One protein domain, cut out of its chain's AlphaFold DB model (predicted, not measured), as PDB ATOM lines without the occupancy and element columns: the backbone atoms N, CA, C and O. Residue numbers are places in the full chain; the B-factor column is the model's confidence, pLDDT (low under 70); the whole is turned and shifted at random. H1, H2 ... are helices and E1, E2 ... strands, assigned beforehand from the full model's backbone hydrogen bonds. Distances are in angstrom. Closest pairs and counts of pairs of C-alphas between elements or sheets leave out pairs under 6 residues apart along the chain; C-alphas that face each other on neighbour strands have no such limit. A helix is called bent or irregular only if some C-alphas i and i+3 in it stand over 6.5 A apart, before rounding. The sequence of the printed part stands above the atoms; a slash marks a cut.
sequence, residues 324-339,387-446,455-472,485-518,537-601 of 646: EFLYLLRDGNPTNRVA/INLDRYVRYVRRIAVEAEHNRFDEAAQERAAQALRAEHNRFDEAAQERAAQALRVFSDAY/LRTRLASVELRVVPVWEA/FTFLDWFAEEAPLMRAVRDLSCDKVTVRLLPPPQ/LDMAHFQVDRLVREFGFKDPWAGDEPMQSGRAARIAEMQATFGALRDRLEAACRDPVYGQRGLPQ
ATOM      1  N   GLU A 324      11.522  27.483 -20.172       84.88
ATOM      2  CA  GLU A 324      12.020  26.299 -19.498       84.88
ATOM      3  C   GLU A 324      12.385  25.232 -20.533       84.88
ATOM      4  O   GLU A 324      11.541  24.758 -21.295       84.88
ATOM      5  N   PHE A 325      13.663  24.859 -20.566       85.19
ATOM      6  CA  PHE A 325      14.161  23.856 -21.498       85.19
ATOM      7  C   PHE A 325      14.082  22.479 -20.871       85.19
ATOM      8  O   PHE A 325      14.794  22.205 -19.907       85.19
ATOM      9  N   LEU A 326      13.255  21.619 -21.453       86.19
ATOM     10  CA  LEU A 326      13.112  20.237 -21.031       86.19
ATOM     11  C   LEU A 326      14.157  19.350 -21.717       86.19
ATOM     12  O   LEU A 326      14.165  19.208 -22.940       86.19
ATOM     13  N   TYR A 327      15.025  18.734 -20.923       84.81
ATOM     14  CA  TYR A 327      15.933  17.681 -21.350       84.81
ATOM     15  C   TYR A 327      15.379  16.329 -20.903       84.81
ATOM     16  O   TYR A 327      15.407  15.998 -19.718       84.81
ATOM     17  N   LEU A 328      14.872  15.557 -21.863       84.00
ATOM     18  CA  LEU A 328      14.378  14.203 -21.628       84.00
ATOM     19  C   LEU A 328      15.553  13.221 -21.631       84.00
ATOM     20  O   LEU A 328      16.198  13.003 -22.662       84.00
ATOM     21  N   LEU A 329      15.818  12.601 -20.485       78.88
ATOM     22  CA  LEU A 329      16.772  11.505 -20.369       78.88
ATOM     23  C   LEU A 329      16.145  10.243 -20.948       78.88
ATOM     24  O   LEU A 329      15.501   9.476 -20.238       78.88
ATOM     25  N   ARG A 330      16.333  10.040 -22.252       73.31
ATOM     26  CA  ARG A 330      15.930   8.801 -22.921       73.31
ATOM     27  C   ARG A 330      16.896   7.679 -22.590       73.31
ATOM     28  O   ARG A 330      18.109   7.910 -22.509       73.31
ATOM     29  N   ASP A 331      16.395   6.455 -22.481       58.84
ATOM     30  CA  ASP A 331      17.267   5.291 -22.390       58.84
ATOM     31  C   ASP A 331      18.177   5.238 -23.610       58.84
ATOM     32  O   ASP A 331      17.785   5.502 -24.751       58.84
ATOM     33  N   GLY A 332      19.459   5.023 -23.331       52.44
ATOM     34  CA  GLY A 332      20.490   5.080 -24.343       52.44
ATOM     35  C   GLY A 332      20.296   3.902 -25.268       52.44
ATOM     36  O   GLY A 332      20.834   2.834 -25.006       52.44
ATOM     37  N   ASN A 333      19.581   4.095 -26.376       52.38
ATOM     38  CA  ASN A 333      19.878   3.290 -27.541       52.38
ATOM     39  C   ASN A 333      21.360   3.578 -27.846       52.38
ATOM     40  O   ASN A 333      21.694   4.748 -28.059       52.38
ATOM     41  N   PRO A 334      22.273   2.592 -27.789       49.78
ATOM     42  CA  PRO A 334      23.717   2.817 -27.920       49.78
ATOM     43  C   PRO A 334      24.124   3.511 -29.230       49.78
ATOM     44  O   PRO A 334      25.270   3.944 -29.365       49.78
ATOM     45  N   THR A 335      23.192   3.629 -30.176       50.50
ATOM     46  CA  THR A 335      23.295   4.383 -31.425       50.50
ATOM     47  C   THR A 335      23.172   5.903 -31.260       50.50
ATOM     48  O   THR A 335      23.776   6.620 -32.046       50.50
ATOM     49  N   ASN A 336      22.477   6.408 -30.235       48.59
ATOM     50  CA  ASN A 336      22.335   7.842 -29.950       48.59
ATOM     51  C   ASN A 336      23.362   8.265 -28.884       48.59
ATOM     52  O   ASN A 336      23.024   8.479 -27.716       48.59
ATOM     53  N   ARG A 337      24.646   8.328 -29.250       44.94
ATOM     54  CA  ARG A 337      25.699   8.769 -28.319       44.94
ATOM     55  C   ARG A 337      25.668  10.290 -28.167       44.94
ATOM     56  O   ARG A 337      25.645  11.018 -29.145       44.94
ATOM     57  N   VAL A 338      25.791  10.782 -26.932       44.94
ATOM     58  CA  VAL A 338      25.874  12.224 -26.598       44.94
ATOM     59  C   VAL A 338      27.084  12.926 -27.242       44.94
ATOM     60  O   VAL A 338      27.087  14.147 -27.373       44.94
ATOM     61  N   ALA A 339      28.074  12.174 -27.737       44.69
ATOM     62  CA  ALA A 339      29.113  12.708 -28.619       44.69
ATOM     63  C   ALA A 339      28.522  13.456 -29.831       44.69
ATOM     64  O   ALA A 339      29.099  14.452 -30.258       44.69
ATOM     65  N   ILE A 387      17.263  24.252 -31.798       69.44
ATOM     66  CA  ILE A 387      17.878  25.347 -31.059       69.44
ATOM     67  C   ILE A 387      19.400  25.227 -31.151       69.44
ATOM     68  O   ILE A 387      19.996  24.290 -30.634       69.44
ATOM     69  N   ASN A 388      20.034  26.231 -31.761       77.75
ATOM     70  CA  ASN A 388      21.488  26.386 -31.746       77.75
ATOM     71  C   ASN A 388      21.937  26.783 -30.326       77.75
ATOM     72  O   ASN A 388      21.828  27.953 -29.927       77.75
ATOM     73  N   LEU A 389      22.392  25.796 -29.550       79.25
ATOM     74  CA  LEU A 389      22.808  25.999 -28.165       79.25
ATOM     75  C   LEU A 389      24.020  26.932 -28.083       79.25
ATOM     76  O   LEU A 389      23.982  27.857 -27.284       79.25
ATOM     77  N   ASP A 390      25.023  26.855 -28.956       78.81
ATOM     78  CA  ASP A 390      26.204  27.739 -28.855       78.81
ATOM     79  C   ASP A 390      25.857  29.223 -28.955       78.81
ATOM     80  O   ASP A 390      26.485  30.091 -28.327       78.81
ATOM     81  N   ARG A 391      24.819  29.532 -29.734       82.12
ATOM     82  CA  ARG A 391      24.324  30.891 -29.908       82.12
ATOM     83  C   ARG A 391      23.430  31.346 -28.760       82.12
ATOM     84  O   ARG A 391      23.491  32.526 -28.386       82.12
ATOM     85  N   TYR A 392      22.582  30.461 -28.242       82.69
ATOM     86  CA  TYR A 392      21.501  30.835 -27.325       82.69
ATOM     87  C   TYR A 392      21.679  30.363 -25.881       82.69
ATOM     88  O   TYR A 392      20.953  30.855 -25.021       82.69
ATOM     89  N   VAL A 393      22.686  29.540 -25.584       85.00
ATOM     90  CA  VAL A 393      22.973  28.991 -24.246       85.00
ATOM     91  C   VAL A 393      23.044  30.094 -23.194       85.00
ATOM     92  O   VAL A 393      22.393  30.003 -22.166       85.00
ATOM     93  N   ARG A 394      23.678  31.234 -23.508       84.88
ATOM     94  CA  ARG A 394      23.780  32.410 -22.615       84.88
ATOM     95  C   ARG A 394      22.444  33.039 -22.206       84.88
ATOM     96  O   ARG A 394      22.410  33.847 -21.277       84.88
ATOM     97  N   TYR A 395      21.387  32.784 -22.973       85.62
ATOM     98  CA  TYR A 395      20.051  33.272 -22.671       85.62
ATOM     99  C   TYR A 395      19.252  32.261 -21.868       85.62
ATOM    100  O   TYR A 395      18.335  32.702 -21.198       85.62
ATOM    101  N   VAL A 396      19.609  30.975 -21.884       88.69
ATOM    102  CA  VAL A 396      18.939  29.938 -21.096       88.69
ATOM    103  C   VAL A 396      19.066  30.270 -19.614       88.69
ATOM    104  O   VAL A 396      20.165  30.511 -19.110       88.69
ATOM    105  N   ARG A 397      17.930  30.319 -18.914       90.62
ATOM    106  CA  ARG A 397      17.894  30.533 -17.458       90.62
ATOM    107  C   ARG A 397      17.241  29.391 -16.700       90.62
ATOM    108  O   ARG A 397      17.544  29.242 -15.523       90.62
ATOM    109  N   ARG A 398      16.338  28.635 -17.321       92.19
ATOM    110  CA  ARG A 398      15.579  27.578 -16.653       92.19
ATOM    111  C   ARG A 398      15.730  26.286 -17.431       92.19
ATOM    112  O   ARG A 398      15.496  26.269 -18.638       92.19
ATOM    113  N   ILE A 399      16.146  25.235 -16.745       92.44
ATOM    114  CA  ILE A 399      16.330  23.908 -17.329       92.44
ATOM    115  C   ILE A 399      15.550  22.931 -16.469       92.44
ATOM    116  O   ILE A 399      15.699  22.965 -15.253       92.44
ATOM    117  N   ALA A 400      14.765  22.068 -17.094       92.75
ATOM    118  CA  ALA A 400      14.185  20.900 -16.462       92.75
ATOM    119  C   ALA A 400      14.836  19.652 -17.059       92.75
ATOM    120  O   ALA A 400      14.862  19.483 -18.273       92.75
ATOM    121  N   VAL A 401      15.390  18.785 -16.222       91.00
ATOM    122  CA  VAL A 401      15.882  17.467 -16.620       91.00
ATOM    123  C   VAL A 401      14.864  16.456 -16.137       91.00
ATOM    124  O   VAL A 401      14.651  16.332 -14.934       91.00
ATOM    125  N   GLU A 402      14.232  15.750 -17.063       90.44
ATOM    126  CA  GLU A 402      13.222  14.748 -16.748       90.44
ATOM    127  C   GLU A 402      13.747  13.360 -17.098       90.44
ATOM    128  O   GLU A 402      14.172  13.107 -18.228       90.44
ATOM    129  N   ALA A 403      13.741  12.462 -16.112       83.00
ATOM    130  CA  ALA A 403      13.976  11.044 -16.342       83.00
ATOM    131  C   ALA A 403      12.782  10.480 -17.125       83.00
ATOM    132  O   ALA A 403      11.676  10.424 -16.590       83.00
ATOM    133  N   GLU A 404      12.971  10.131 -18.404       72.00
ATOM    134  CA  GLU A 404      11.866   9.654 -19.239       72.00
ATOM    135  C   GLU A 404      11.289   8.356 -18.652       72.00
ATOM    136  O   GLU A 404      12.014   7.451 -18.240       72.00
ATOM    137  N   HIS A 405       9.964   8.249 -18.675       63.88
ATOM    138  CA  HIS A 405       9.210   7.080 -18.224       63.88
ATOM    139  C   HIS A 405       9.426   5.831 -19.103       63.88
ATOM    140  O   HIS A 405       8.909   4.765 -18.798       63.88
ATOM    141  N   ASN A 406      10.151   5.926 -20.222       51.50
ATOM    142  CA  ASN A 406      10.283   4.828 -21.190       51.50
ATOM    143  C   ASN A 406      11.159   3.656 -20.721       51.50
ATOM    144  O   ASN A 406      11.298   2.686 -21.464       51.50
ATOM    145  N   ARG A 407      11.635   3.674 -19.469       52.00
ATOM    146  CA  ARG A 407      12.124   2.467 -18.786       52.00
ATOM    147  C   ARG A 407      11.070   1.350 -18.716       52.00
ATOM    148  O   ARG A 407      11.436   0.221 -18.419       52.00
ATOM    149  N   PHE A 408       9.788   1.651 -18.968       49.34
ATOM    150  CA  PHE A 408       8.659   0.722 -18.807       49.34
ATOM    151  C   PHE A 408       8.029   0.222 -20.114       49.34
ATOM    152  O   PHE A 408       6.974  -0.401 -20.065       49.34
ATOM    153  N   ASP A 409       8.621   0.497 -21.282       52.94
ATOM    154  CA  ASP A 409       8.219  -0.245 -22.482       52.94
ATOM    155  C   ASP A 409       8.662  -1.699 -22.286       52.94
ATOM    156  O   ASP A 409       9.833  -1.931 -21.992       52.94
ATOM    157  N   GLU A 410       7.760  -2.669 -22.398       55.28
ATOM    158  CA  GLU A 410       8.025  -4.084 -22.088       55.28
ATOM    159  C   GLU A 410       9.247  -4.597 -22.870       55.28
ATOM    160  O   GLU A 410      10.147  -5.218 -22.316       55.28
ATOM    161  N   ALA A 411       9.399  -4.163 -24.126       59.00
ATOM    162  CA  ALA A 411      10.567  -4.459 -24.957       59.00
ATOM    163  C   ALA A 411      11.868  -3.752 -24.509       59.00
ATOM    164  O   ALA A 411      12.973  -4.191 -24.847       59.00
ATOM    165  N   ALA A 412      11.781  -2.607 -23.827       57.16
ATOM    166  CA  ALA A 412      12.922  -1.940 -23.196       57.16
ATOM    167  C   ALA A 412      13.250  -2.580 -21.840       57.16
ATOM    168  O   ALA A 412      14.430  -2.764 -21.555       57.16
ATOM    169  N   GLN A 413      12.237  -2.996 -21.073       57.44
ATOM    170  CA  GLN A 413      12.375  -3.772 -19.841       57.44
ATOM    171  C   GLN A 413      12.977  -5.143 -20.101       57.44
ATOM    172  O   GLN A 413      13.844  -5.551 -19.349       57.44
ATOM    173  N   GLU A 414      12.613  -5.834 -21.180       63.91
ATOM    174  CA  GLU A 414      13.222  -7.108 -21.566       63.91
ATOM    175  C   GLU A 414      14.678  -6.935 -22.002       63.91
ATOM    176  O   GLU A 414      15.547  -7.702 -21.586       63.91
ATOM    177  N   ARG A 415      14.988  -5.894 -22.791       63.31
ATOM    178  CA  ARG A 415      16.379  -5.557 -23.153       63.31
ATOM    179  C   ARG A 415      17.194  -5.162 -21.926       63.31
ATOM    180  O   ARG A 415      18.342  -5.588 -21.795       63.31
ATOM    181  N   ALA A 416      16.599  -4.388 -21.022       54.88
ATOM    182  CA  ALA A 416      17.186  -4.045 -19.740       54.88
ATOM    183  C   ALA A 416      17.353  -5.297 -18.879       54.88
ATOM    184  O   ALA A 416      18.438  -5.485 -18.372       54.88
ATOM    185  N   ALA A 417      16.377  -6.202 -18.785       59.97
ATOM    186  CA  ALA A 417      16.421  -7.454 -18.021       59.97
ATOM    187  C   ALA A 417      17.498  -8.412 -18.550       59.97
ATOM    188  O   ALA A 417      18.239  -9.027 -17.779       59.97
ATOM    189  N   GLN A 418      17.649  -8.498 -19.873       63.66
ATOM    190  CA  GLN A 418      18.735  -9.237 -20.514       63.66
ATOM    191  C   GLN A 418      20.103  -8.614 -20.208       63.66
ATOM    192  O   GLN A 418      21.064  -9.344 -19.966       63.66
ATOM    193  N   ALA A 419      20.198  -7.283 -20.152       58.06
ATOM    194  CA  ALA A 419      21.432  -6.584 -19.803       58.06
ATOM    195  C   ALA A 419      21.698  -6.526 -18.277       58.06
ATOM    196  O   ALA A 419      22.851  -6.524 -17.850       58.06
ATOM    197  N   LEU A 420      20.646  -6.569 -17.456       53.91
ATOM    198  CA  LEU A 420      20.613  -6.634 -15.990       53.91
ATOM    199  C   LEU A 420      21.228  -7.939 -15.497       53.91
ATOM    200  O   LEU A 420      21.994  -7.931 -14.537       53.91
ATOM    201  N   ARG A 421      20.983  -9.043 -16.218       59.66
ATOM    202  CA  ARG A 421      21.658 -10.330 -15.990       59.66
ATOM    203  C   ARG A 421      23.177 -10.267 -16.203       59.66
ATOM    204  O   ARG A 421      23.871 -11.172 -15.752       59.66
ATOM    205  N   ALA A 422      23.702  -9.224 -16.852       56.06
ATOM    206  CA  ALA A 422      25.133  -9.054 -17.085       56.06
ATOM    207  C   ALA A 422      25.762  -7.901 -16.273       56.06
ATOM    208  O   ALA A 422      26.863  -8.084 -15.757       56.06
ATOM    209  N   GLU A 423      25.131  -6.719 -16.163       59.62
ATOM    210  CA  GLU A 423      25.798  -5.486 -15.690       59.62
ATOM    211  C   GLU A 423      24.840  -4.417 -15.092       59.62
ATOM    212  O   GLU A 423      24.922  -3.245 -15.461       59.62
ATOM    213  N   HIS A 424      23.952  -4.787 -14.154       54.50
ATOM    214  CA  HIS A 424      22.939  -3.902 -13.522       54.50
ATOM    215  C   HIS A 424      23.435  -2.492 -13.136       54.50
ATOM    216  O   HIS A 424      22.737  -1.512 -13.375       54.50
ATOM    217  N   ASN A 425      24.672  -2.357 -12.649       62.34
ATOM    218  CA  ASN A 425      25.212  -1.067 -12.204       62.34
ATOM    219  C   ASN A 425      25.645  -0.129 -13.348       62.34
ATOM    220  O   ASN A 425      25.754   1.077 -13.139       62.34
ATOM    221  N   ARG A 426      25.907  -0.637 -14.563       67.38
ATOM    222  CA  ARG A 426      26.454   0.202 -15.649       67.38
ATOM    223  C   ARG A 426      25.411   1.074 -16.336       67.38
ATOM    224  O   ARG A 426      25.763   2.129 -16.861       67.38
ATOM    225  N   PHE A 427      24.150   0.652 -16.364       65.56
ATOM    226  CA  PHE A 427      23.099   1.408 -17.051       65.56
ATOM    227  C   PHE A 427      22.728   2.682 -16.301       65.56
ATOM    228  O   PHE A 427      22.630   3.744 -16.924       65.56
ATOM    229  N   ASP A 428      22.586   2.601 -14.978       71.56
ATOM    230  CA  ASP A 428      22.303   3.777 -14.162       71.56
ATOM    231  C   ASP A 428      23.482   4.745 -14.139       71.56
ATOM    232  O   ASP A 428      23.274   5.944 -14.315       71.56
ATOM    233  N   GLU A 429      24.718   4.246 -14.047       79.81
ATOM    234  CA  GLU A 429      25.914   5.088 -14.146       79.81
ATOM    235  C   GLU A 429      25.977   5.804 -15.508       79.81
ATOM    236  O   GLU A 429      26.139   7.021 -15.559       79.81
ATOM    237  N   ALA A 430      25.720   5.106 -16.620       80.75
ATOM    238  CA  ALA A 430      25.696   5.719 -17.950       80.75
ATOM    239  C   ALA A 430      24.545   6.728 -18.136       80.75
ATOM    240  O   ALA A 430      24.680   7.701 -18.882       80.75
ATOM    241  N   ALA A 431      23.384   6.512 -17.510       80.75
ATOM    242  CA  ALA A 431      22.289   7.483 -17.517       80.75
ATOM    243  C   ALA A 431      22.657   8.741 -16.714       80.75
ATOM    244  O   ALA A 431      22.494   9.855 -17.217       80.75
ATOM    245  N   GLN A 432      23.236   8.565 -15.522       84.19
ATOM    246  CA  GLN A 432      23.749   9.656 -14.692       84.19
ATOM    247  C   GLN A 432      24.851  10.438 -15.407       84.19
ATOM    248  O   GLN A 432      24.842  11.667 -15.388       84.19
ATOM    249  N   GLU A 433      25.776   9.757 -16.085       86.56
ATOM    250  CA  GLU A 433      26.826  10.397 -16.873       86.56
ATOM    251  C   GLU A 433      26.259  11.210 -18.035       86.56
ATOM    252  O   GLU A 433      26.726  12.319 -18.284       86.56
ATOM    253  N   ARG A 434      25.235  10.708 -18.735       83.62
ATOM    254  CA  ARG A 434      24.574  11.452 -19.820       83.62
ATOM    255  C   ARG A 434      23.845  12.687 -19.297       83.62
ATOM    256  O   ARG A 434      23.987  13.759 -19.879       83.62
ATOM    257  N   ALA A 435      23.140  12.564 -18.172       85.50
ATOM    258  CA  ALA A 435      22.522  13.700 -17.493       85.50
ATOM    259  C   ALA A 435      23.570  14.731 -17.049       85.50
ATOM    260  O   ALA A 435      23.435  15.925 -17.316       85.50
ATOM    261  N   ALA A 436      24.669  14.267 -16.451       89.56
ATOM    262  CA  ALA A 436      25.792  15.105 -16.058       89.56
ATOM    263  C   ALA A 436      26.431  15.807 -17.266       89.56
ATOM    264  O   ALA A 436      26.731  16.996 -17.195       89.56
ATOM    265  N   GLN A 437      26.611  15.111 -18.392       86.69
ATOM    266  CA  GLN A 437      27.118  15.694 -19.638       86.69
ATOM    267  C   GLN A 437      26.175  16.767 -20.187       86.69
ATOM    268  O   GLN A 437      26.644  17.841 -20.560       86.69
ATOM    269  N   ALA A 438      24.862  16.525 -20.176       85.75
ATOM    270  CA  ALA A 438      23.868  17.507 -20.600       85.75
ATOM    271  C   ALA A 438      23.887  18.763 -19.719       85.75
ATOM    272  O   ALA A 438      23.817  19.877 -20.228       85.75
ATOM    273  N   LEU A 439      24.059  18.611 -18.405       89.12
ATOM    274  CA  LEU A 439      24.202  19.749 -17.496       89.12
ATOM    275  C   LEU A 439      25.542  20.470 -17.666       89.12
ATOM    276  O   LEU A 439      25.590  21.696 -17.613       89.12
ATOM    277  N   ARG A 440      26.634  19.753 -17.955       88.69
ATOM    278  CA  ARG A 440      27.945  20.369 -18.228       88.69
ATOM    279  C   ARG A 440      27.902  21.352 -19.397       88.69
ATOM    280  O   ARG A 440      28.656  22.324 -19.366       88.69
ATOM    281  N   VAL A 441      26.966  21.187 -20.340       84.69
ATOM    282  CA  VAL A 441      26.694  22.146 -21.432       84.69
ATOM    283  C   VAL A 441      26.258  23.529 -20.918       84.69
ATOM    284  O   VAL A 441      26.296  24.497 -21.674       84.69
ATOM    285  N   PHE A 442      25.914  23.661 -19.639       85.75
ATOM    286  CA  PHE A 442      25.557  24.924 -18.988       85.75
ATOM    287  C   PHE A 442      26.507  25.314 -17.849       85.75
ATOM    288  O   PHE A 442      26.293  26.338 -17.196       85.75
ATOM    289  N   SER A 443      27.546  24.513 -17.600       84.00
ATOM    290  CA  SER A 443      28.559  24.819 -16.592       84.00
ATOM    291  C   SER A 443      29.458  25.975 -17.041       84.00
ATOM    292  O   SER A 443      29.680  26.194 -18.231       84.00
ATOM    293  N   ASP A 444      30.013  26.714 -16.080       65.25
ATOM    294  CA  ASP A 444      30.856  27.895 -16.336       65.25
ATOM    295  C   ASP A 444      32.205  27.575 -17.019       65.25
ATOM    296  O   ASP A 444      32.955  28.486 -17.382       65.25
ATOM    297  N   ALA A 445      32.514  26.290 -17.217       57.91
ATOM    298  CA  ALA A 445      33.771  25.774 -17.752       57.91
ATOM    299  C   ALA A 445      33.726  25.529 -19.272       57.91
ATOM    300  O   ALA A 445      34.187  24.504 -19.769       57.91
ATOM    301  N   TYR A 446      33.197  26.481 -20.042       56.19
ATOM    302  CA  TYR A 446      33.354  26.453 -21.499       56.19
ATOM    303  C   TYR A 446      34.765  26.891 -21.900       56.19
ATOM    304  O   TYR A 446      35.000  28.039 -22.278       56.19
ATOM    305  N   LEU A 455      31.533  33.892 -21.336       55.44
ATOM    306  CA  LEU A 455      30.088  33.999 -21.185       55.44
ATOM    307  C   LEU A 455      29.656  32.976 -20.142       55.44
ATOM    308  O   LEU A 455      29.635  31.782 -20.412       55.44
ATOM    309  N   ARG A 456      29.320  33.465 -18.952       65.00
ATOM    310  CA  ARG A 456      28.753  32.642 -17.890       65.00
ATOM    311  C   ARG A 456      27.261  32.495 -18.098       65.00
ATOM    312  O   ARG A 456      26.520  33.487 -18.085       65.00
ATOM    313  N   THR A 457      26.815  31.265 -18.281       72.31
ATOM    314  CA  THR A 457      25.411  30.912 -18.140       72.31
ATOM    315  C   THR A 457      25.054  30.921 -16.668       72.31
ATOM    316  O   THR A 457      25.225  29.940 -15.962       72.31
ATOM    317  N   ARG A 458      24.528  32.053 -16.195       83.19
ATOM    318  CA  ARG A 458      23.871  32.081 -14.888       83.19
ATOM    319  C   ARG A 458      22.455  31.538 -15.037       83.19
ATOM    320  O   ARG A 458      21.570  32.254 -15.511       83.19
ATOM    321  N   LEU A 459      22.245  30.290 -14.665       90.75
ATOM    322  CA  LEU A 459      20.914  29.709 -14.609       90.75
ATOM    323  C   LEU A 459      20.153  30.327 -13.429       90.75
ATOM    324  O   LEU A 459      20.696  30.521 -12.347       90.75
ATOM    325  N   ALA A 460      18.891  30.672 -13.644       91.94
ATOM    326  CA  ALA A 460      17.993  31.057 -12.565       91.94
ATOM    327  C   ALA A 460      17.534  29.818 -11.789       91.94
ATOM    328  O   ALA A 460      17.517  29.838 -10.563       91.94
ATOM    329  N   SER A 461      17.193  28.732 -12.489       95.19
ATOM    330  CA  SER A 461      16.755  27.496 -11.845       95.19
ATOM    331  C   SER A 461      17.083  26.250 -12.661       95.19
ATOM    332  O   SER A 461      17.069  26.277 -13.894       95.19
ATOM    333  N   VAL A 462      17.336  25.152 -11.957       95.62
ATOM    334  CA  VAL A 462      17.409  23.799 -12.515       95.62
ATOM    335  C   VAL A 462      16.364  22.948 -11.811       95.62
ATOM    336  O   VAL A 462      16.354  22.887 -10.587       95.62
ATOM    337  N   GLU A 463      15.482  22.308 -12.566       95.69
ATOM    338  CA  GLU A 463      14.488  21.376 -12.051       95.69
ATOM    339  C   GLU A 463      14.873  19.947 -12.444       95.69
ATOM    340  O   GLU A 463      15.114  19.666 -13.613       95.69
ATOM    341  N   LEU A 464      14.953  19.036 -11.482       94.81
ATOM    342  CA  LEU A 464      15.136  17.608 -11.715       94.81
ATOM    343  C   LEU A 464      13.789  16.930 -11.485       94.81
ATOM    344  O   LEU A 464      13.306  16.878 -10.355       94.81
ATOM    345  N   ARG A 465      13.175  16.444 -12.559       93.56
ATOM    346  CA  ARG A 465      11.886  15.759 -12.541       93.56
ATOM    347  C   ARG A 465      12.116  14.266 -12.621       93.56
ATOM    348  O   ARG A 465      12.711  13.771 -13.578       93.56
ATOM    349  N   VAL A 466      11.660  13.554 -11.604       91.31
ATOM    350  CA  VAL A 466      11.894  12.119 -11.504       91.31
ATOM    351  C   VAL A 466      10.610  11.409 -11.152       91.31
ATOM    352  O   VAL A 466       9.820  11.901 -10.352       91.31
ATOM    353  N   VAL A 467      10.400  10.262 -11.780       89.19
ATOM    354  CA  VAL A 467       9.212   9.443 -11.587       89.19
ATOM    355  C   VAL A 467       9.659   8.202 -10.844       89.19
ATOM    356  O   VAL A 467      10.382   7.384 -11.416       89.19
ATOM    357  N   PRO A 468       9.290   8.068  -9.568       88.56
ATOM    358  CA  PRO A 468       9.741   6.953  -8.785       88.56
ATOM    359  C   PRO A 468       9.006   5.681  -9.141       88.56
ATOM    360  O   PRO A 468       7.777   5.630  -9.126       88.56
ATOM    361  N   VAL A 469       9.787   4.639  -9.404       84.75
ATOM    362  CA  VAL A 469       9.281   3.280  -9.568       84.75
ATOM    363  C   VAL A 469      10.023   2.356  -8.629       84.75
ATOM    364  O   VAL A 469      11.246   2.427  -8.530       84.75
ATOM    365  N   TRP A 470       9.259   1.541  -7.914       84.56
ATOM    366  CA  TRP A 470       9.776   0.509  -7.033       84.56
ATOM    367  C   TRP A 470      10.244  -0.688  -7.859       84.56
ATOM    368  O   TRP A 470       9.459  -1.270  -8.606       84.56
ATOM    369  N   GLU A 471      11.507  -1.065  -7.708       82.00
ATOM    370  CA  GLU A 471      12.063  -2.297  -8.253       82.00
ATOM    371  C   GLU A 471      12.279  -3.281  -7.103       82.00
ATOM    372  O   GLU A 471      12.965  -2.992  -6.118       82.00
ATOM    373  N   ALA A 472      11.663  -4.458  -7.211       80.56
ATOM    374  CA  ALA A 472      11.992  -5.562  -6.326       80.56
ATOM    375  C   ALA A 472      13.425  -6.010  -6.642       80.56
ATOM    376  O   ALA A 472      13.776  -6.168  -7.812       80.56
ATOM    377  N   PHE A 485      13.490   2.088  -4.590       88.06
ATOM    378  CA  PHE A 485      13.096   2.963  -5.686       88.06
ATOM    379  C   PHE A 485      14.265   3.076  -6.665       88.06
ATOM    380  O   PHE A 485      15.419   3.233  -6.253       88.06
ATOM    381  N   THR A 486      13.942   3.047  -7.958       77.19
ATOM    382  CA  THR A 486      14.825   3.481  -9.049       77.19
ATOM    383  C   THR A 486      15.401   4.865  -8.730       77.19
ATOM    384  O   THR A 486      14.966   5.503  -7.784       77.19
ATOM    385  N   PHE A 487      16.409   5.359  -9.448       86.69
ATOM    386  CA  PHE A 487      16.927   6.742  -9.359       86.69
ATOM    387  C   PHE A 487      17.498   7.257  -8.012       86.69
ATOM    388  O   PHE A 487      18.185   8.275  -8.049       86.69
ATOM    389  N   LEU A 488      17.275   6.645  -6.841       90.69
ATOM    390  CA  LEU A 488      17.749   7.202  -5.555       90.69
ATOM    391  C   LEU A 488      19.269   7.417  -5.536       90.69
ATOM    392  O   LEU A 488      19.761   8.403  -4.982       90.69
ATOM    393  N   ASP A 489      20.013   6.552  -6.224       89.88
ATOM    394  CA  ASP A 489      21.463   6.673  -6.367       89.88
ATOM    395  C   ASP A 489      21.899   7.886  -7.197       89.88
ATOM    396  O   ASP A 489      23.028   8.349  -7.056       89.88
ATOM    397  N   TRP A 490      21.009   8.464  -8.008       92.12
ATOM    398  CA  TRP A 490      21.282   9.693  -8.755       92.12
ATOM    399  C   TRP A 490      21.436  10.896  -7.833       92.12
ATOM    400  O   TRP A 490      22.078  11.866  -8.226       92.12
ATOM    401  N   PHE A 491      20.843  10.823  -6.639       94.62
ATOM    402  CA  PHE A 491      20.852  11.861  -5.612       94.62
ATOM    403  C   PHE A 491      21.860  11.582  -4.495       94.62
ATOM    404  O   PHE A 491      21.896  12.312  -3.505       94.62
ATOM    405  N   ALA A 492      22.696  10.550  -4.643       92.44
ATOM    406  CA  ALA A 492      23.851  10.384  -3.778       92.44
ATOM    407  C   ALA A 492      24.784  11.595  -3.932       92.44
ATOM    408  O   ALA A 492      24.980  12.103  -5.037       92.44
ATOM    409  N   GLU A 493      25.387  12.043  -2.830       93.06
ATOM    410  CA  GLU A 493      26.216  13.253  -2.822       93.06
ATOM    411  C   GLU A 493      27.335  13.211  -3.880       93.06
ATOM    412  O   GLU A 493      27.626  14.203  -4.550       93.06
ATOM    413  N   GLU A 494      27.915  12.026  -4.062       92.75
ATOM    414  CA  GLU A 494      29.027  11.761  -4.970       92.75
ATOM    415  C   GLU A 494      28.594  11.287  -6.366       92.75
ATOM    416  O   GLU A 494      29.445  10.962  -7.201       92.75
ATOM    417  N   ALA A 495      27.289  11.248  -6.652       91.69
ATOM    418  CA  ALA A 495      26.794  10.859  -7.965       91.69
ATOM    419  C   ALA A 495      27.287  11.846  -9.043       91.69
ATOM    420  O   ALA A 495      27.280  13.063  -8.817       91.69
ATOM    421  N   PRO A 496      27.672  11.376 -10.246       92.25
ATOM    422  CA  PRO A 496      28.064  12.238 -11.361       92.25
ATOM    423  C   PRO A 496      27.055  13.352 -11.659       92.25
ATOM    424  O   PRO A 496      27.460  14.479 -11.953       92.25
ATOM    425  N   LEU A 497      25.755  13.052 -11.542       92.06
ATOM    426  CA  LEU A 497      24.679  14.025 -11.711       92.06
ATOM    427  C   LEU A 497      24.748  15.129 -10.650       92.06
ATOM    428  O   LEU A 497      24.813  16.305 -11.004       92.06
ATOM    429  N   MET A 498      24.782  14.769  -9.365       94.50
ATOM    430  CA  MET A 498      24.831  15.751  -8.279       94.50
ATOM    431  C   MET A 498      26.113  16.581  -8.309       94.50
ATOM    432  O   MET A 498      26.054  17.792  -8.097       94.50
ATOM    433  N   ARG A 499      27.256  15.983  -8.661       93.62
ATOM    434  CA  ARG A 499      28.495  16.740  -8.898       93.62
ATOM    435  C   ARG A 499      28.309  17.772 -10.009       93.62
ATOM    436  O   ARG A 499      28.624  18.939  -9.808       93.62
ATOM    437  N   ALA A 500      27.718  17.377 -11.139       93.38
ATOM    438  CA  ALA A 500      27.432  18.312 -12.224       93.38
ATOM    439  C   ALA A 500      26.478  19.435 -11.785       93.38
ATOM    440  O   ALA A 500      26.738  20.588 -12.104       93.38
ATOM    441  N   VAL A 501      25.421  19.131 -11.020       93.94
ATOM    442  CA  VAL A 501      24.482  20.132 -10.476       93.94
ATOM    443  C   VAL A 501      25.183  21.108  -9.529       93.94
ATOM    444  O   VAL A 501      24.964  22.314  -9.622       93.94
ATOM    445  N   ARG A 502      26.060  20.611  -8.651       92.81
ATOM    446  CA  ARG A 502      26.886  21.431  -7.752       92.81
ATOM    447  C   ARG A 502      27.814  22.361  -8.542       92.81
ATOM    448  O   ARG A 502      28.013  23.510  -8.151       92.81
ATOM    449  N   ASP A 503      28.310  21.885  -9.680       91.06
ATOM    450  CA  ASP A 503      29.176  22.639 -10.585       91.06
ATOM    451  C   ASP A 503      28.423  23.619 -11.507       91.06
ATOM    452  O   ASP A 503      29.067  24.425 -12.190       91.06
ATOM    453  N   LEU A 504      27.089  23.619 -11.525       91.19
ATOM    454  CA  LEU A 504      26.304  24.597 -12.282       91.19
ATOM    455  C   LEU A 504      26.239  25.938 -11.565       91.19
ATOM    456  O   LEU A 504      25.982  26.000 -10.367       91.19
ATOM    457  N   SER A 505      26.332  27.023 -12.330       90.25
ATOM    458  CA  SER A 505      26.068  28.379 -11.843       90.25
ATOM    459  C   SER A 505      24.571  28.677 -11.856       90.25
ATOM    460  O   SER A 505      24.082  29.444 -12.687       90.25
ATOM    461  N   CYS A 506      23.837  28.033 -10.947       94.12
ATOM    462  CA  CYS A 506      22.395  28.202 -10.769       94.12
ATOM    463  C   CYS A 506      22.045  28.863  -9.428       94.12
ATOM    464  O   CYS A 506      22.733  28.640  -8.434       94.12
ATOM    465  N   ASP A 507      20.983  29.677  -9.400       94.75
ATOM    466  CA  ASP A 507      20.499  30.306  -8.160       94.75
ATOM    467  C   ASP A 507      19.597  29.357  -7.345       94.75
ATOM    468  O   ASP A 507      19.586  29.424  -6.120       94.75
ATOM    469  N   LYS A 508      18.870  28.450  -8.008       96.62
ATOM    470  CA  LYS A 508      17.925  27.519  -7.379       96.62
ATOM    471  C   LYS A 508      17.984  26.135  -8.025       96.62
ATOM    472  O   LYS A 508      18.037  26.031  -9.250       96.62
ATOM    473  N   VAL A 509      17.907  25.085  -7.215       97.19
ATOM    474  CA  VAL A 509      17.689  23.707  -7.677       97.19
ATOM    475  C   VAL A 509      16.381  23.205  -7.085       97.19
ATOM    476  O   VAL A 509      16.161  23.328  -5.888       97.19
ATOM    477  N   THR A 510      15.511  22.639  -7.909       96.62
ATOM    478  CA  THR A 510      14.265  22.013  -7.467       96.62
ATOM    479  C   THR A 510      14.298  20.551  -7.870       96.62
ATOM    480  O   THR A 510      14.553  20.239  -9.024       96.62
ATOM    481  N   VAL A 511      14.029  19.644  -6.939       96.12
ATOM    482  CA  VAL A 511      13.814  18.230  -7.246       96.12
ATOM    483  C   VAL A 511      12.344  17.929  -7.060       96.12
ATOM    484  O   VAL A 511      11.813  18.131  -5.968       96.12
ATOM    485  N   ARG A 512      11.689  17.470  -8.124       94.81
ATOM    486  CA  ARG A 512      10.258  17.182  -8.152       94.81
ATOM    487  C   ARG A 512      10.034  15.701  -8.427       94.81
ATOM    488  O   ARG A 512      10.450  15.187  -9.464       94.81
ATOM    489  N   LEU A 513       9.345  15.040  -7.504       92.44
ATOM    490  CA  LEU A 513       8.853  13.682  -7.678       92.44
ATOM    491  C   LEU A 513       7.505  13.737  -8.399       92.44
ATOM    492  O   LEU A 513       6.484  14.154  -7.839       92.44
ATOM    493  N   LEU A 514       7.510  13.345  -9.668       89.56
ATOM    494  CA  LEU A 514       6.318  13.251 -10.499       89.56
ATOM    495  C   LEU A 514       5.543  11.981 -10.142       89.56
ATOM    496  O   LEU A 514       6.164  10.942  -9.946       89.56
ATOM    497  N   PRO A 515       4.205  12.026 -10.037       83.62
ATOM    498  CA  PRO A 515       3.428  10.829  -9.738       83.62
ATOM    499  C   PRO A 515       3.627   9.769 -10.835       83.62
ATOM    500  O   PRO A 515       3.710  10.135 -12.010       83.62
ATOM    501  N   PRO A 516       3.647   8.470 -10.488       77.88
ATOM    502  CA  PRO A 516       3.756   7.410 -11.479       77.88
ATOM    503  C   PRO A 516       2.588   7.478 -12.480       77.88
ATOM    504  O   PRO A 516       1.454   7.814 -12.102       77.88
ATOM    505  N   PRO A 517       2.843   7.181 -13.766       71.38
ATOM    506  CA  PRO A 517       1.830   7.234 -14.805       71.38
ATOM    507  C   PRO A 517       0.760   6.190 -14.497       71.38
ATOM    508  O   PRO A 517       1.036   4.996 -14.421       71.38
ATOM    509  N   GLN A 518      -0.485   6.630 -14.314       71.62
ATOM    510  CA  GLN A 518      -1.570   5.685 -14.078       71.62
ATOM    511  C   GLN A 518      -1.959   4.989 -15.392       71.62
ATOM    512  O   GLN A 518      -2.296   5.684 -16.361       71.62
ATOM    513  N   LEU A 537      16.314  23.788  -3.171       96.44
ATOM    514  CA  LEU A 537      17.620  24.147  -2.639       96.44
ATOM    515  C   LEU A 537      17.995  25.540  -3.157       96.44
ATOM    516  O   LEU A 537      18.044  25.772  -4.370       96.44
ATOM    517  N   ASP A 538      18.265  26.464  -2.236       96.56
ATOM    518  CA  ASP A 538      18.810  27.786  -2.559       96.56
ATOM    519  C   ASP A 538      20.329  27.685  -2.742       96.56
ATOM    520  O   ASP A 538      21.081  27.409  -1.806       96.56
ATOM    521  N   MET A 539      20.782  27.922  -3.971       95.75
ATOM    522  CA  MET A 539      22.186  27.845  -4.360       95.75
ATOM    523  C   MET A 539      22.845  29.228  -4.415       95.75
ATOM    524  O   MET A 539      24.064  29.312  -4.573       95.75
ATOM    525  N   ALA A 540      22.100  30.328  -4.257       94.00
ATOM    526  CA  ALA A 540      22.599  31.680  -4.514       94.00
ATOM    527  C   ALA A 540      23.834  32.028  -3.663       94.00
ATOM    528  O   ALA A 540      24.825  32.565  -4.169       94.00
ATOM    529  N   HIS A 541      23.811  31.685  -2.373       94.69
ATOM    530  CA  HIS A 541      24.933  31.931  -1.464       94.69
ATOM    531  C   HIS A 541      26.155  31.070  -1.779       94.69
ATOM    532  O   HIS A 541      27.283  31.565  -1.705       94.69
ATOM    533  N   PHE A 542      25.923  29.820  -2.174       94.56
ATOM    534  CA  PHE A 542      26.971  28.904  -2.601       94.56
ATOM    535  C   PHE A 542      27.654  29.391  -3.878       94.56
ATOM    536  O   PHE A 542      28.882  29.424  -3.935       94.56
ATOM    537  N   GLN A 543      26.889  29.884  -4.857       91.38
ATOM    538  CA  GLN A 543      27.465  30.447  -6.079       91.38
ATOM    539  C   GLN A 543      28.312  31.684  -5.803       91.38
ATOM    540  O   GLN A 543      29.390  31.829  -6.375       91.38
ATOM    541  N   VAL A 544      27.872  32.579  -4.913       91.50
ATOM    542  CA  VAL A 544      28.685  33.749  -4.544       91.50
ATOM    543  C   VAL A 544      30.011  33.314  -3.916       91.50
ATOM    544  O   VAL A 544      31.054  33.839  -4.303       91.50
ATOM    545  N   ASP A 545      29.996  32.351  -2.990       94.25
ATOM    546  CA  ASP A 545      31.218  31.836  -2.355       94.25
ATOM    547  C   ASP A 545      32.160  31.178  -3.367       94.25
ATOM    548  O   ASP A 545      33.355  31.481  -3.400       94.25
ATOM    549  N   ARG A 546      31.607  30.365  -4.268       91.12
ATOM    550  CA  ARG A 546      32.349  29.732  -5.356       91.12
ATOM    551  C   ARG A 546      32.982  30.754  -6.298       91.12
ATOM    552  O   ARG A 546      34.167  30.660  -6.610       91.12
ATOM    553  N   LEU A 547      32.235  31.785  -6.700       87.75
ATOM    554  CA  LEU A 547      32.746  32.883  -7.527       87.75
ATOM    555  C   LEU A 547      33.911  33.624  -6.862       87.75
ATOM    556  O   LEU A 547      34.881  33.980  -7.535       87.75
ATOM    557  N   VAL A 548      33.829  33.849  -5.551       90.88
ATOM    558  CA  VAL A 548      34.903  34.481  -4.777       90.88
ATOM    559  C   VAL A 548      36.132  33.569  -4.702       90.88
ATOM    560  O   VAL A 548      37.240  34.029  -4.971       90.88
ATOM    561  N   ARG A 549      35.949  32.282  -4.379       91.38
ATOM    562  CA  ARG A 549      37.044  31.330  -4.118       91.38
ATOM    563  C   ARG A 549      37.736  30.825  -5.377       91.38
ATOM    564  O   ARG A 549      38.959  30.861  -5.445       91.38
ATOM    565  N   GLU A 550      36.975  30.362  -6.362       87.81
ATOM    566  CA  GLU A 550      37.521  29.709  -7.562       87.81
ATOM    567  C   GLU A 550      37.911  30.719  -8.638       87.81
ATOM    568  O   GLU A 550      38.873  30.520  -9.376       87.81
ATOM    569  N   PHE A 551      37.177  31.830  -8.724       83.38
ATOM    570  CA  PHE A 551      37.348  32.805  -9.801       83.38
ATOM    571  C   PHE A 551      37.918  34.146  -9.337       83.38
ATOM    572  O   PHE A 551      38.050  35.059 -10.154       83.38
ATOM    573  N   GLY A 552      38.240  34.289  -8.048       87.00
ATOM    574  CA  GLY A 552      38.846  35.500  -7.499       87.00
ATOM    575  C   GLY A 552      37.947  36.734  -7.580       87.00
ATOM    576  O   GLY A 552      38.451  37.857  -7.654       87.00
ATOM    577  N   PHE A 553      36.620  36.561  -7.609       86.56
ATOM    578  CA  PHE A 553      35.712  37.705  -7.574       86.56
ATOM    579  C   PHE A 553      35.852  38.434  -6.241       86.56
ATOM    580  O   PHE A 553      35.972  37.823  -5.180       86.56
ATOM    581  N   LYS A 554      35.812  39.769  -6.290       92.94
ATOM    582  CA  LYS A 554      35.791  40.567  -5.069       92.94
ATOM    583  C   LYS A 554      34.503  40.259  -4.312       92.94
ATOM    584  O   LYS A 554      33.418  40.537  -4.817       92.94
ATOM    585  N   ASP A 555      34.648  39.725  -3.104       93.81
ATOM    586  CA  ASP A 555      33.521  39.472  -2.215       93.81
ATOM    587  C   ASP A 555      32.774  40.792  -1.936       93.81
ATOM    588  O   ASP A 555      33.385  41.731  -1.408       93.81
ATOM    589  N   PRO A 556      31.479  40.905  -2.297       90.88
ATOM    590  CA  PRO A 556      30.698  42.110  -2.029       90.88
ATOM    591  C   PRO A 556      30.564  42.403  -0.529       90.88
ATOM    592  O   PRO A 556      30.358  43.558  -0.165       90.88
ATOM    593  N   TRP A 557      30.718  41.386   0.324       95.06
ATOM    594  CA  TRP A 557      30.627  41.487   1.783       95.06
ATOM    595  C   TRP A 557      31.995  41.440   2.470       95.06
ATOM    596  O   TRP A 557      32.081  41.194   3.672       95.06
ATOM    597  N   ALA A 558      33.085  41.682   1.733       95.31
ATOM    598  CA  ALA A 558      34.418  41.758   2.321       95.31
ATOM    599  C   ALA A 558      34.472  42.816   3.443       95.31
ATOM    600  O   ALA A 558      34.353  44.013   3.178       95.31
ATOM    601  N   GLY A 559      34.703  42.364   4.680       95.69
ATOM    602  CA  GLY A 559      34.795  43.215   5.874       95.69
ATOM    603  C   GLY A 559      33.487  43.392   6.655       95.69
ATOM    604  O   GLY A 559      33.492  44.097   7.658       95.69
ATOM    605  N   ASP A 560      32.395  42.759   6.222       97.75
ATOM    606  CA  ASP A 560      31.129  42.684   6.956       97.75
ATOM    607  C   ASP A 560      30.987  41.285   7.584       97.75
ATOM    608  O   ASP A 560      30.479  40.347   6.963       97.75
ATOM    609  N   GLU A 561      31.511  41.126   8.806       97.00
ATOM    610  CA  GLU A 561      31.540  39.836   9.517       97.00
ATOM    611  C   GLU A 561      30.146  39.204   9.701       97.00
ATOM    612  O   GLU A 561      30.018  37.999   9.448       97.00
ATOM    613  N   PRO A 562      29.083  39.953  10.082       97.50
ATOM    614  CA  PRO A 562      27.726  39.410  10.130       97.50
ATOM    615  C   PRO A 562      27.250  38.844   8.788       97.50
ATOM    616  O   PRO A 562      26.714  37.735   8.750       97.50
ATOM    617  N   MET A 563      27.474  39.560   7.681       97.25
ATOM    618  CA  MET A 563      27.052  39.099   6.353       97.25
ATOM    619  C   MET A 563      27.838  37.869   5.888       97.25
ATOM    620  O   MET A 563      27.259  36.945   5.314       97.25
ATOM    621  N   GLN A 564      29.142  37.816   6.172       96.25
ATOM    622  CA  GLN A 564      29.976  36.652   5.862       96.25
ATOM    623  C   GLN A 564      29.581  35.423   6.688       96.25
ATOM    624  O   GLN A 564      29.461  34.329   6.134       96.25
ATOM    625  N   SER A 565      29.313  35.607   7.983       96.62
ATOM    626  CA  SER A 565      28.857  34.535   8.877       96.62
ATOM    627  C   SER A 565      27.478  34.016   8.464       96.62
ATOM    628  O   SER A 565      27.273  32.807   8.372       96.62
ATOM    629  N   GLY A 566      26.551  34.920   8.125       97.31
ATOM    630  CA  GLY A 566      25.231  34.561   7.606       97.31
ATOM    631  C   GLY A 566      25.303  33.798   6.282       97.31
ATOM    632  O   GLY A 566      24.605  32.799   6.109       97.31
ATOM    633  N   ARG A 567      26.189  34.205   5.360       96.31
ATOM    634  CA  ARG A 567      26.453  33.451   4.123       96.31
ATOM    635  C   ARG A 567      26.990  32.053   4.427       96.31
ATOM    636  O   ARG A 567      26.496  31.094   3.846       96.31
ATOM    637  N   ALA A 568      27.979  31.933   5.312       97.06
ATOM    638  CA  ALA A 568      28.569  30.644   5.667       97.06
ATOM    639  C   ALA A 568      27.531  29.684   6.275       97.06
ATOM    640  O   ALA A 568      27.498  28.516   5.901       97.06
ATOM    641  N   ALA A 569      26.639  30.188   7.135       97.94
ATOM    642  CA  ALA A 569      25.542  29.403   7.698       97.94
ATOM    643  C   ALA A 569      24.573  28.893   6.615       97.94
ATOM    644  O   ALA A 569      24.271  27.704   6.589       97.94
ATOM    645  N   ARG A 570      24.156  29.753   5.671       97.50
ATOM    646  CA  ARG A 570      23.283  29.352   4.547       97.50
ATOM    647  C   ARG A 570      23.952  28.348   3.609       97.50
ATOM    648  O   ARG A 570      23.291  27.459   3.088       97.50
ATOM    649  N   ILE A 571      25.265  28.462   3.401       96.94
ATOM    650  CA  ILE A 571      26.031  27.477   2.623       96.94
ATOM    651  C   ILE A 571      26.058  26.128   3.339       96.94
ATOM    652  O   ILE A 571      25.832  25.110   2.694       96.94
ATOM    653  N   ALA A 572      26.306  26.116   4.650       97.12
ATOM    654  CA  ALA A 572      26.298  24.888   5.439       97.12
ATOM    655  C   ALA A 572      24.907  24.228   5.447       97.12
ATOM    656  O   ALA A 572      24.805  23.014   5.294       97.12
ATOM    657  N   GLU A 573      23.839  25.022   5.553       96.75
ATOM    658  CA  GLU A 573      22.457  24.547   5.438       96.75
ATOM    659  C   GLU A 573      22.171  23.953   4.052       96.75
ATOM    660  O   GLU A 573      21.651  22.841   3.949       96.75
ATOM    661  N   MET A 574      22.570  24.637   2.975       96.12
ATOM    662  CA  MET A 574      22.445  24.100   1.619       96.12
ATOM    663  C   MET A 574      23.215  22.778   1.484       96.12
ATOM    664  O   MET A 574      22.658  21.795   1.014       96.12
ATOM    665  N   GLN A 575      24.459  22.701   1.957       95.94
ATOM    666  CA  GLN A 575      25.254  21.469   1.894       95.94
ATOM    667  C   GLN A 575      24.611  20.322   2.683       95.94
ATOM    668  O   GLN A 575      24.573  19.194   2.198       95.94
ATOM    669  N   ALA A 576      24.049  20.610   3.859       96.19
ATOM    670  CA  ALA A 576      23.321  19.624   4.650       96.19
ATOM    671  C   ALA A 576      22.039  19.152   3.943       96.19
ATOM    672  O   ALA A 576      21.762  17.954   3.914       96.19
ATOM    673  N   THR A 577      21.269  20.064   3.336       95.19
ATOM    674  CA  THR A 577      20.067  19.694   2.566       95.19
ATOM    675  C   THR A 577      20.413  18.904   1.306       95.19
ATOM    676  O   THR A 577      19.696  17.965   0.971       95.19
ATOM    677  N   PHE A 578      21.529  19.226   0.654       94.75
ATOM    678  CA  PHE A 578      22.058  18.503  -0.498       94.75
ATOM    679  C   PHE A 578      22.515  17.086  -0.123       94.75
ATOM    680  O   PHE A 578      22.174  16.138  -0.823       94.75
ATOM    681  N   GLY A 579      23.235  16.920   0.994       95.38
ATOM    682  CA  GLY A 579      23.661  15.609   1.497       95.38
ATOM    683  C   GLY A 579      22.497  14.729   1.970       95.38
ATOM    684  O   GLY A 579      22.517  13.521   1.764       95.38
ATOM    685  N   ALA A 580      21.444  15.336   2.527       96.44
ATOM    686  CA  ALA A 580      20.232  14.640   2.972       96.44
ATOM    687  C   ALA A 580      19.180  14.444   1.860       96.44
ATOM    688  O   ALA A 580      18.078  13.962   2.129       96.44
ATOM    689  N   LEU A 581      19.465  14.862   0.622       96.31
ATOM    690  CA  LEU A 581      18.479  14.883  -0.460       96.31
ATOM    691  C   LEU A 581      17.989  13.476  -0.816       96.31
ATOM    692  O   LEU A 581      16.785  13.275  -0.949       96.31
ATOM    693  N   ARG A 582      18.906  12.506  -0.907       95.75
ATOM    694  CA  ARG A 582      18.580  11.090  -1.129       95.75
ATOM    695  C   ARG A 582      17.600  10.576  -0.076       95.75
ATOM    696  O   ARG A 582      16.536  10.086  -0.438       95.75
ATOM    697  N   ASP A 583      17.929  10.747   1.202       96.00
ATOM    698  CA  ASP A 583      17.124  10.234   2.315       96.00
ATOM    699  C   ASP A 583      15.741  10.896   2.364       96.00
ATOM    700  O   ASP A 583      14.736  10.241   2.633       96.00
ATOM    701  N   ARG A 584      15.660  12.198   2.049       96.12
ATOM    702  CA  ARG A 584      14.384  12.927   1.948       96.12
ATOM    703  C   ARG A 584      13.513  12.413   0.809       96.12
ATOM    704  O   ARG A 584      12.310  12.266   0.996       96.12
ATOM    705  N   LEU A 585      14.103  12.154  -0.358       94.62
ATOM    706  CA  LEU A 585      13.378  11.604  -1.505       94.62
ATOM    707  C   LEU A 585      12.930  10.171  -1.230       94.62
ATOM    708  O   LEU A 585      11.798   9.825  -1.546       94.62
ATOM    709  N   GLU A 586      13.774   9.360  -0.596       93.81
ATOM    710  CA  GLU A 586      13.421   8.007  -0.178       93.81
ATOM    711  C   GLU A 586      12.267   8.012   0.832       93.81
ATOM    712  O   GLU A 586      11.290   7.287   0.647       93.81
ATOM    713  N   ALA A 587      12.324   8.876   1.848       93.88
ATOM    714  CA  ALA A 587      11.236   9.053   2.806       93.88
ATOM    715  C   ALA A 587       9.939   9.510   2.119       93.88
ATOM    716  O   ALA A 587       8.878   8.959   2.399       93.88
ATOM    717  N   ALA A 588      10.024  10.457   1.179       93.44
ATOM    718  CA  ALA A 588       8.875  10.921   0.405       93.44
ATOM    719  C   ALA A 588       8.284   9.828  -0.500       93.44
ATOM    720  O   ALA A 588       7.071   9.755  -0.659       93.44
ATOM    721  N   CYS A 589       9.117   8.953  -1.071       91.00
ATOM    722  CA  CYS A 589       8.644   7.827  -1.874       91.00
ATOM    723  C   CYS A 589       7.978   6.741  -1.014       91.00
ATOM    724  O   CYS A 589       7.034   6.095  -1.469       91.00
ATOM    725  N   ARG A 590       8.445   6.550   0.229       90.25
ATOM    726  CA  ARG A 590       7.855   5.621   1.209       90.25
ATOM    727  C   ARG A 590       6.601   6.165   1.898       90.25
ATOM    728  O   ARG A 590       5.887   5.384   2.522       90.25
ATOM    729  N   ASP A 591       6.331   7.466   1.808       89.88
ATOM    730  CA  ASP A 591       5.124   8.075   2.371       89.88
ATOM    731  C   ASP A 591       3.881   7.394   1.773       89.88
ATOM    732  O   ASP A 591       3.742   7.393   0.552       89.88
ATOM    733  N   PRO A 592       2.957   6.830   2.568       80.12
ATOM    734  CA  PRO A 592       1.785   6.125   2.053       80.12
ATOM    735  C   PRO A 592       0.903   6.990   1.144       80.12
ATOM    736  O   PRO A 592       0.296   6.463   0.217       80.12
ATOM    737  N   VAL A 593       0.849   8.312   1.340       79.19
ATOM    738  CA  VAL A 593       0.048   9.217   0.499       79.19
ATOM    739  C   VAL A 593       0.584   9.258  -0.934       79.19
ATOM    740  O   VAL A 593      -0.180   9.369  -1.899       79.19
ATOM    741  N   TYR A 594       1.901   9.147  -1.078       74.81
ATOM    742  CA  TYR A 594       2.584   9.162  -2.363       74.81
ATOM    743  C   TYR A 594       2.815   7.732  -2.892       74.81
ATOM    744  O   TYR A 594       2.438   7.402  -4.020       74.81
ATOM    745  N   GLY A 595       3.355   6.864  -2.041       64.25
ATOM    746  CA  GLY A 595       3.719   5.472  -2.271       64.25
ATOM    747  C   GLY A 595       2.546   4.536  -2.550       64.25
ATOM    748  O   GLY A 595       2.724   3.629  -3.356       64.25
ATOM    749  N   GLN A 596       1.328   4.778  -2.039       64.75
ATOM    750  CA  GLN A 596       0.148   3.983  -2.444       64.75
ATOM    751  C   GLN A 596      -0.108   4.020  -3.960       64.75
ATOM    752  O   GLN A 596      -0.804   3.157  -4.486       64.75
ATOM    753  N   ARG A 597       0.440   5.005  -4.683       62.44
ATOM    754  CA  ARG A 597       0.332   5.078  -6.147       62.44
ATOM    755  C   ARG A 597       1.446   4.345  -6.893       62.44
ATOM    756  O   ARG A 597       1.279   4.125  -8.088       62.44
ATOM    757  N   GLY A 598       2.568   4.042  -6.236       58.31
ATOM    758  CA  GLY A 598       3.783   3.513  -6.871       58.31
ATOM    759  C   GLY A 598       4.268   2.165  -6.335       58.31
ATOM    760  O   GLY A 598       5.038   1.496  -7.018       58.31
ATOM    761  N   LEU A 599       3.827   1.750  -5.145       63.72
ATOM    762  CA  LEU A 599       4.074   0.410  -4.622       63.72
ATOM    763  C   LEU A 599       3.098  -0.573  -5.283       63.72
ATOM    764  O   LEU A 599       1.891  -0.312  -5.283       63.72
ATOM    765  N   PRO A 600       3.581  -1.695  -5.843       58.69
ATOM    766  CA  PRO A 600       2.699  -2.734  -6.345       58.69
ATOM    767  C   PRO A 600       1.817  -3.230  -5.198       58.69
ATOM    768  O   PRO A 600       2.311  -3.687  -4.169       58.69
ATOM    769  N   GLN A 601       0.500  -3.123  -5.386       59.09
ATOM    770  CA  GLN A 601      -0.519  -3.453  -4.383       59.09
ATOM    771  C   GLN A 601      -0.387  -4.901  -3.874       59.09
ATOM    772  O   GLN A 601      -0.712  -5.173  -2.724       59.09
TER     773      GLN A 601
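What this domain is: This is residues 324 to 339, 387 to 446, 455 to 472, 485 to 518 and 537 to 601 of the 646 residues of an uncharacterized protein of Cordyceps fumosorosea (strain ARSEF 2679) (UniProt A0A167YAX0). A twisted wall of four parallel strands has one face partly covered by a helix arm, H3b, with short H5 packed on that arm. Beyond the E5 edge, H6 packs on the start of E5 and crosses long H7, which leads back to H8; H2 and H3a lie past the other ends of the strands. The printed part has 193 residues with nine named helices and five named strands, in the order E1 H1 E2 H2 H3 E3 E4 H4 H5 E5 H6 H7 H8 H9, and its class is mixed, helices and strands. The sheet's order is E1 E2 E3 E5; the whole is compact, with a radius of gyration of the C-alphas of 18.6 A and spans of 60 by 41 by 29 A.

Where its parts are: Find C-alpha 324 at (12.020, 26.299, -19.498), where E1 begins, residues 324 to 329. Next to E1 in the sheet look for E2, residues 398 to 403, then E3, residues 459 to 466, 20.0 A, and then E5, residues 506 to 513, 20.1 A, each strand the neighbour of the one named before it; E4 is residues 470 to 472. H3, 410 to 440, was assigned as one helix by its hydrogen bonds but is bent, with C-alphas 422 and 425 9.4 A apart; its arms are H3a, 410 to 422, 18.5 A, and H3b, 425 to 440, 22.4 A. H1, 389 to 395, is irregular, with C-alphas 391 and 394 7.5 A apart. Then come H2, 405 to 408, H4, 488 to 491, H5, 496 to 502, H6, 540 to 551, 15.7 A, H7, 561 to 579, 26.7 A, H8, 581 to 590, 14.2 A, and H9, 592 to 595, ending at C-alpha 595 (3.719, 5.472, -2.271).

How they stand to each other: Across the sheet, look for N 327 and O 400 at 2.8 A, N 401 and O 463 at 2.8 A, and N 464 and O 510 at 2.8 A. H3b is on one face, two layers of helix and sheet, at a height over the sheet of 10.6 A; its closest C-alphas to E1 are Ala 435 and Leu 329, 6.8 A. H3b touches H5, Ala 436 to Leu 497, C-alphas 4.6 A, at a shallow tilt of 30 degrees, the same way. H4 touches H8, C-alphas of Phe 491 and Arg 582 5.1 A apart, and touches H5 only at the corner, C-alphas of Phe 491 and Met 498 6.2 A apart. H6 only grazes the sheet with residues 540 to 544, and touches H7, about perpendicular at 77 degrees, C-alphas of Phe 542 and Ile 571 5.5 A apart. H8 only grazes the sheet too, and only just touches H9, only at the corner, with 3 pairs of C-alphas within 8 A. H2 and H3a are close but not clearly touching, C-alphas of Arg 407 and Gln 413 6.3 A apart; H1 touches no helix, and E4 pairs with no named strand. Every O i to N i+4 pair is within hydrogen-bond range in H3b, H5, H6, H7 and H8, against 8 of 9 in H3a and 1 of 3 in H1, which has 2 of 4 O i to N i+3 pairs within range; H2, H4 and H9 are too short for an O i to N i+4 pair.

The domain as a whole: The two farthest C-alphas, of Ala 411 and Gly 559, are 61.7 A apart. Four cuts leave C-alpha gaps of 17.1 A from 339 to 387, 8.2 A from 446 to 455, 8.6 A from 472 to 485 and 29.0 A from 518 to 537. Of the links that are printed whole, H6 to H7 is short and the others are tight. Residues 558 to 563, of which 561 to 563 belong to H7, stand free. The mean pLDDT of the printed part is 82.2, with 45 residues under 70, among them 405 to 427.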